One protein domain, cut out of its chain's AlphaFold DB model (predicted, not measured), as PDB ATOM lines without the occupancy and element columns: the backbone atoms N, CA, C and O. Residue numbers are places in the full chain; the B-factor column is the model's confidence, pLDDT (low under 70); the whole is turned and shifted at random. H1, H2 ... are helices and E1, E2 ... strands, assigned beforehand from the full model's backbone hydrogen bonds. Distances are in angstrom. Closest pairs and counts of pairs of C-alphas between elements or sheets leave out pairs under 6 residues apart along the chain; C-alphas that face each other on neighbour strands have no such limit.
ATOM      1  N   THR A 362      -6.342 -20.265  -0.693       88.75
ATOM      2  CA  THR A 362      -6.443 -19.309  -1.800       88.75
ATOM      3  C   THR A 362      -5.361 -18.230  -1.736       88.75
ATOM      4  O   THR A 362      -4.860 -17.865  -0.671       88.75
ATOM      5  N   CYS A 363      -5.019 -17.675  -2.901       87.19
ATOM      6  CA  CYS A 363      -4.037 -16.598  -2.996       87.19
ATOM      7  C   CYS A 363      -4.499 -15.316  -2.279       87.19
ATOM      8  O   CYS A 363      -3.703 -14.702  -1.578       87.19
ATOM      9  N   ALA A 364      -5.781 -14.950  -2.396       86.56
ATOM     10  CA  ALA A 364      -6.321 -13.724  -1.802       86.56
ATOM     11  C   ALA A 364      -6.394 -13.781  -0.264       86.56
ATOM     12  O   ALA A 364      -6.183 -12.769   0.399       86.56
ATOM     13  N   GLU A 365      -6.646 -14.957   0.321       88.62
ATOM     14  CA  GLU A 365      -6.473 -15.161   1.764       88.62
ATOM     15  C   GLU A 365      -4.989 -15.052   2.138       88.62
ATOM     16  O   GLU A 365      -4.637 -14.331   3.064       88.62
ATOM     17  N   CYS A 366      -4.109 -15.721   1.384       89.00
ATOM     18  CA  CYS A 366      -2.671 -15.746   1.648       89.00
ATOM     19  C   CYS A 366      -2.005 -14.360   1.620       89.00
ATOM     20  O   CYS A 366      -1.180 -14.064   2.482       89.00
ATOM     21  N   SER A 367      -2.349 -13.513   0.642       84.62
ATOM     22  CA  SER A 367      -1.783 -12.165   0.494       84.62
ATOM     23  C   SER A 367      -2.263 -11.194   1.573       84.62
ATOM     24  O   SER A 367      -1.558 -10.240   1.894       84.62
ATOM     25  N   ASN A 368      -3.460 -11.429   2.118       86.00
ATOM     26  CA  ASN A 368      -4.137 -10.506   3.028       86.00
ATOM     27  C   ASN A 368      -4.064 -10.960   4.500       86.00
ATOM     28  O   ASN A 368      -4.447 -10.206   5.393       86.00
ATOM     29  N   ALA A 369      -3.586 -12.179   4.774       84.56
ATOM     30  CA  ALA A 369      -3.520 -12.743   6.118       84.56
ATOM     31  C   ALA A 369      -2.354 -12.183   6.946       84.56
ATOM     32  O   ALA A 369      -1.187 -12.525   6.755       84.56
ATOM     33  N   THR A 370      -2.691 -11.392   7.961       82.56
ATOM     34  CA  THR A 370      -1.758 -10.912   8.985       82.56
ATOM     35  C   THR A 370      -1.647 -11.918  10.136       82.56
ATOM     36  O   THR A 370      -2.262 -11.744  11.190       82.56
ATOM     37  N   LEU A 371      -0.879 -12.994   9.946       84.62
ATOM     38  CA  LEU A 371      -0.599 -13.966  11.008       84.62
ATOM     39  C   LEU A 371       0.549 -13.467  11.898       84.62
ATOM     40  O   LEU A 371       1.660 -13.253  11.421       84.62
ATOM     41  N   GLY A 372       0.315 -13.327  13.207       75.38
ATOM     42  CA  GLY A 372       1.255 -12.658  14.125       75.38
ATOM     43  C   GLY A 372       2.678 -13.241  14.192       75.38
ATOM     44  O   GLY A 372       3.603 -12.521  14.553       75.38
ATOM     45  N   LYS A 373       2.869 -14.516  13.816       82.62
ATOM     46  CA  LYS A 373       4.181 -15.199  13.779       82.62
ATOM     47  C   LYS A 373       4.683 -15.552  12.373       82.62
ATOM     48  O   LYS A 373       5.782 -16.089  12.247       82.62
ATOM     49  N   PHE A 374       3.906 -15.278  11.321       85.62
ATOM     50  CA  PHE A 374       4.234 -15.692   9.955       85.62
ATOM     51  C   PHE A 374       3.893 -14.599   8.940       85.62
ATOM     52  O   PHE A 374       2.732 -14.247   8.757       85.62
ATOM     53  N   VAL A 375       4.899 -14.119   8.205       87.56
ATOM     54  CA  VAL A 375       4.659 -13.286   7.021       87.56
ATOM     55  C   VAL A 375       4.438 -14.211   5.829       87.56
ATOM     56  O   VAL A 375       5.378 -14.870   5.375       87.56
ATOM     57  N   CYS A 376       3.194 -14.277   5.359       88.44
ATOM     58  CA  CYS A 376       2.787 -15.157   4.273       88.44
ATOM     59  C   CYS A 376       3.079 -14.569   2.885       88.44
ATOM     60  O   CYS A 376       3.129 -13.355   2.689       88.44
ATOM     61  N   SER A 377       3.266 -15.455   1.913       87.44
ATOM     62  CA  SER A 377       3.398 -15.141   0.490       87.44
ATOM     63  C   SER A 377       2.893 -16.309  -0.353       87.44
ATOM     64  O   SER A 377       3.022 -17.467   0.050       87.44
ATOM     65  N   TRP A 378       2.336 -16.030  -1.528       88.12
ATOM     66  CA  TRP A 378       1.842 -17.068  -2.432       88.12
ATOM     67  C   TRP A 378       2.965 -17.601  -3.335       88.12
ATOM     68  O   TRP A 378       3.674 -16.834  -3.980       88.12
ATOM     69  N   CYS A 379       3.139 -18.922  -3.371       88.31
ATOM     70  CA  CYS A 379       4.172 -19.614  -4.140       88.31
ATOM     71  C   CYS A 379       3.575 -20.203  -5.421       88.31
ATOM     72  O   CYS A 379       2.738 -21.109  -5.364       88.31
ATOM     73  N   HIS A 380       4.031 -19.737  -6.589       85.50
ATOM     74  CA  HIS A 380       3.525 -20.164  -7.902       85.50
ATOM     75  C   HIS A 380       4.133 -21.502  -8.377       85.50
ATOM     76  O   HIS A 380       4.614 -21.632  -9.504       85.50
ATOM     77  N   ALA A 381       4.129 -22.523  -7.516       83.81
ATOM     78  CA  ALA A 381       4.661 -23.844  -7.845       83.81
ATOM     79  C   ALA A 381       3.847 -24.558  -8.949       83.81
ATOM     80  O   ALA A 381       2.614 -24.495  -8.998       83.81
ATOM     81  N   LYS A 382       4.549 -25.276  -9.838       81.75
ATOM     82  CA  LYS A 382       3.966 -25.949 -11.015       81.75
ATOM     83  C   LYS A 382       2.886 -26.967 -10.612       81.75
ATOM     84  O   LYS A 382       3.079 -27.746  -9.678       81.75
ATOM     85  N   ARG A 383       1.776 -27.035 -11.370       81.31
ATOM     86  CA  ARG A 383       0.668 -27.997 -11.143       81.31
ATOM     87  C   ARG A 383       1.145 -29.454 -11.060       81.31
ATOM     88  O   ARG A 383       0.685 -30.175 -10.183       81.31
ATOM     89  N   ALA A 384       2.132 -29.838 -11.872       77.94
ATOM     90  CA  ALA A 384       2.767 -31.162 -11.835       77.94
ATOM     91  C   ALA A 384       3.353 -31.542 -10.457       77.94
ATOM     92  O   ALA A 384       3.333 -32.713 -10.086       77.94
ATOM     93  N   ASN A 385       3.806 -30.562  -9.665       75.31
ATOM     94  CA  ASN A 385       4.440 -30.777  -8.361       75.31
ATOM     95  C   ASN A 385       3.463 -30.432  -7.211       75.31
ATOM     96  O   ASN A 385       3.869 -29.991  -6.135       75.31
ATOM     97  N   GLY A 386       2.154 -30.602  -7.438       77.00
ATOM     98  CA  GLY A 386       1.090 -30.328  -6.459       77.00
ATOM     99  C   GLY A 386       0.559 -28.889  -6.460       77.00
ATOM    100  O   GLY A 386      -0.091 -28.484  -5.499       77.00
ATOM    101  N   GLY A 387       0.855 -28.099  -7.498       85.81
ATOM    102  CA  GLY A 387       0.275 -26.765  -7.705       85.81
ATOM    103  C   GLY A 387       0.723 -25.682  -6.718       85.81
ATOM    104  O   GLY A 387       1.538 -25.957  -5.832       85.81
ATOM    105  N   PRO A 388       0.215 -24.448  -6.887       87.38
ATOM    106  CA  PRO A 388       0.585 -23.308  -6.057       87.38
ATOM    107  C   PRO A 388       0.043 -23.443  -4.628       87.38
ATOM    108  O   PRO A 388      -0.892 -24.204  -4.379       87.38
ATOM    109  N   PHE A 389       0.652 -22.730  -3.681       91.12
ATOM    110  CA  PHE A 389       0.288 -22.789  -2.262       91.12
ATOM    111  C   PHE A 389       0.738 -21.544  -1.495       91.12
ATOM    112  O   PHE A 389       1.660 -20.842  -1.911       91.12
ATOM    113  N   CYS A 390       0.121 -21.296  -0.341       90.50
ATOM    114  CA  CYS A 390       0.560 -20.260   0.583       90.50
ATOM    115  C   CYS A 390       1.737 -20.753   1.441       90.50
ATOM    116  O   CYS A 390       1.687 -21.853   1.989       90.50
ATOM    117  N   THR A 391       2.793 -19.949   1.560       90.56
ATOM    118  CA  THR A 391       4.038 -20.273   2.279       90.56
ATOM    119  C   THR A 391       4.461 -19.123   3.185       90.56
ATOM    120  O   THR A 391       4.077 -17.977   2.961       90.56
ATOM    121  N   ASP A 392       5.283 -19.410   4.191       88.62
ATOM    122  CA  ASP A 392       6.051 -18.389   4.899       88.62
ATOM    123  C   ASP A 392       7.283 -17.950   4.071       88.62
ATOM    124  O   ASP A 392       7.698 -18.651   3.142       88.62
ATOM    125  N   GLN A 393       7.902 -16.815   4.422       82.31
ATOM    126  CA  GLN A 393       9.100 -16.305   3.731       82.31
ATOM    127  C   GLN A 393      10.347 -17.205   3.824       82.31
ATOM    128  O   GLN A 393      11.231 -17.088   2.969       82.31
ATOM    129  N   ALA A 394      10.484 -18.034   4.864       83.88
ATOM    130  CA  ALA A 394      11.611 -18.951   4.994       83.88
ATOM    131  C   ALA A 394      11.375 -20.250   4.212       83.88
ATOM    132  O   ALA A 394      12.357 -20.847   3.767       83.88
ATOM    133  N   GLY A 395      10.117 -20.668   4.024       87.19
ATOM    134  CA  GLY A 395       9.706 -21.870   3.293       87.19
ATOM    135  C   GLY A 395       9.955 -23.163   4.076       87.19
ATOM    136  O   GLY A 395      10.387 -24.162   3.496       87.19
ATOM    137  N   LEU A 396       9.827 -23.136   5.406       88.69
ATOM    138  CA  LEU A 396      10.221 -24.235   6.304       88.69
ATOM    139  C   LEU A 396       9.021 -25.118   6.675       88.69
ATOM    140  O   LEU A 396       8.495 -25.057   7.779       88.69
ATOM    141  N   HIS A 397       8.589 -25.935   5.716       90.19
ATOM    142  CA  HIS A 397       7.400 -26.790   5.800       90.19
ATOM    143  C   HIS A 397       7.559 -28.022   4.878       90.19
ATOM    144  O   HIS A 397       8.518 -28.115   4.103       90.19
ATOM    145  N   ARG A 398       6.617 -28.982   4.900       90.44
ATOM    146  CA  ARG A 398       6.746 -30.277   4.182       90.44
ATOM    147  C   ARG A 398       6.917 -30.161   2.662       90.44
ATOM    148  O   ARG A 398       7.496 -31.050   2.046       90.44
ATOM    149  N   ARG A 399       6.468 -29.054   2.055       90.44
ATOM    150  CA  ARG A 399       6.611 -28.750   0.612       90.44
ATOM    151  C   ARG A 399       7.903 -27.978   0.264       90.44
ATOM    152  O   ARG A 399       7.941 -27.234  -0.717       90.44
ATOM    153  N   ARG A 400       8.974 -28.145   1.055       90.81
ATOM    154  CA  ARG A 400      10.281 -27.484   0.854       90.81
ATOM    155  C   ARG A 400      10.864 -27.687  -0.546       90.81
ATOM    156  O   ARG A 400      11.427 -26.756  -1.116       90.81
ATOM    157  N   GLN A 401      10.750 -28.903  -1.077       89.31
ATOM    158  CA  GLN A 401      11.243 -29.263  -2.408       89.31
ATOM    159  C   GLN A 401      10.596 -28.360  -3.475       89.31
ATOM    160  O   GLN A 401      11.293 -27.688  -4.230       89.31
ATOM    161  N   GLN A 402       9.267 -28.239  -3.437       89.31
ATOM    162  CA  GLN A 402       8.473 -27.421  -4.355       89.31
ATOM    163  C   GLN A 402       8.706 -25.915  -4.179       89.31
ATOM    164  O   GLN A 402       8.697 -25.181  -5.164       89.31
ATOM    165  N   PHE A 403       8.930 -25.449  -2.945       90.12
ATOM    166  CA  PHE A 403       9.271 -24.050  -2.657       90.12
ATOM    167  C   PHE A 403      10.569 -23.623  -3.367       90.12
ATOM    168  O   PHE A 403      10.645 -22.522  -3.912       90.12
ATOM    169  N   ILE A 404      11.577 -24.507  -3.398       89.12
ATOM    170  CA  ILE A 404      12.847 -24.259  -4.096       89.12
ATOM    171  C   ILE A 404      12.684 -24.431  -5.616       89.12
ATOM    172  O   ILE A 404      13.130 -23.572  -6.368       89.12
ATOM    173  N   GLU A 405      11.998 -25.480  -6.078       86.88
ATOM    174  CA  GLU A 405      11.751 -25.731  -7.512       86.88
ATOM    175  C   GLU A 405      10.900 -24.648  -8.198       86.88
ATOM    176  O   GLU A 405      11.057 -24.406  -9.393       86.88
TER     177      GLU A 405
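This is residues 362 to 405 of the 765 residues of the protein "Pxd-1" of Pristionchus pacificus (UniProt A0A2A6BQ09). A two-strand hairpin, E1 and E2, runs between two short helices: H1 packs on it from one side, chiefly at E1, and H2 is more loosely placed on the other side, near E2. The turn between the strands, around Ala 384, lies at one end of the longest axis, and Gly 372 lies at the other. The printed part has 44 residues, with two named helices and two named strands in the order H1, E1, E2, H2; the sheet, E1 - E2, is antiparallel and the class is mixed, helices and strands. It is compact, with a radius of gyration of the C-alphas of 10.3 A, and spans 30 by 20 by 11 A, only just elongated.

Start at H1, residues 363 to 368, and look across to E1, residues 374 to 379: their closest C-alphas, of Cys 363 and Trp 378, are 5.9 A apart. Before E1, residues 370 to 371 pair antiparallel with residues 374 to 375 of E1. E2, residues 389 to 392, forms a hairpin with E1, antiparallel at 145 degrees; find N 377 and O 391 at 2.8 A, within hydrogen-bond range. The closest C-alphas of H1 and E2, of Cys 366 and Cys 390, are 5.7 A apart. H2, residues 400 to 405, is near E2; its closest C-alpha pair with E1 is Phe 403 and Cys 379, 6.9 A. H1 and H2 are apart. In both helices every O i to N i+4 pair is within hydrogen-bond range.

Find C-alpha 363 at (-4.037, -16.598, -2.996), where H1 begins its 8.6 A. E1 covers 14.6 A from C-alpha 374 at (4.234, -15.692, 9.955), and E2 covers 10.2 A. H2 runs 8.7 A to C-alpha 405 at (11.751, -25.731, -7.512).

The two C-alphas farthest apart, of Gly 372 and Ala 384, are 31.9 A apart. The printed part has no cut. The link from H1 to E1 is tight, those from E1 to E2 and from E2 to H2 are short, and no link is long. The mean pLDDT of the printed part is 86.2, and no printed residue is under 70.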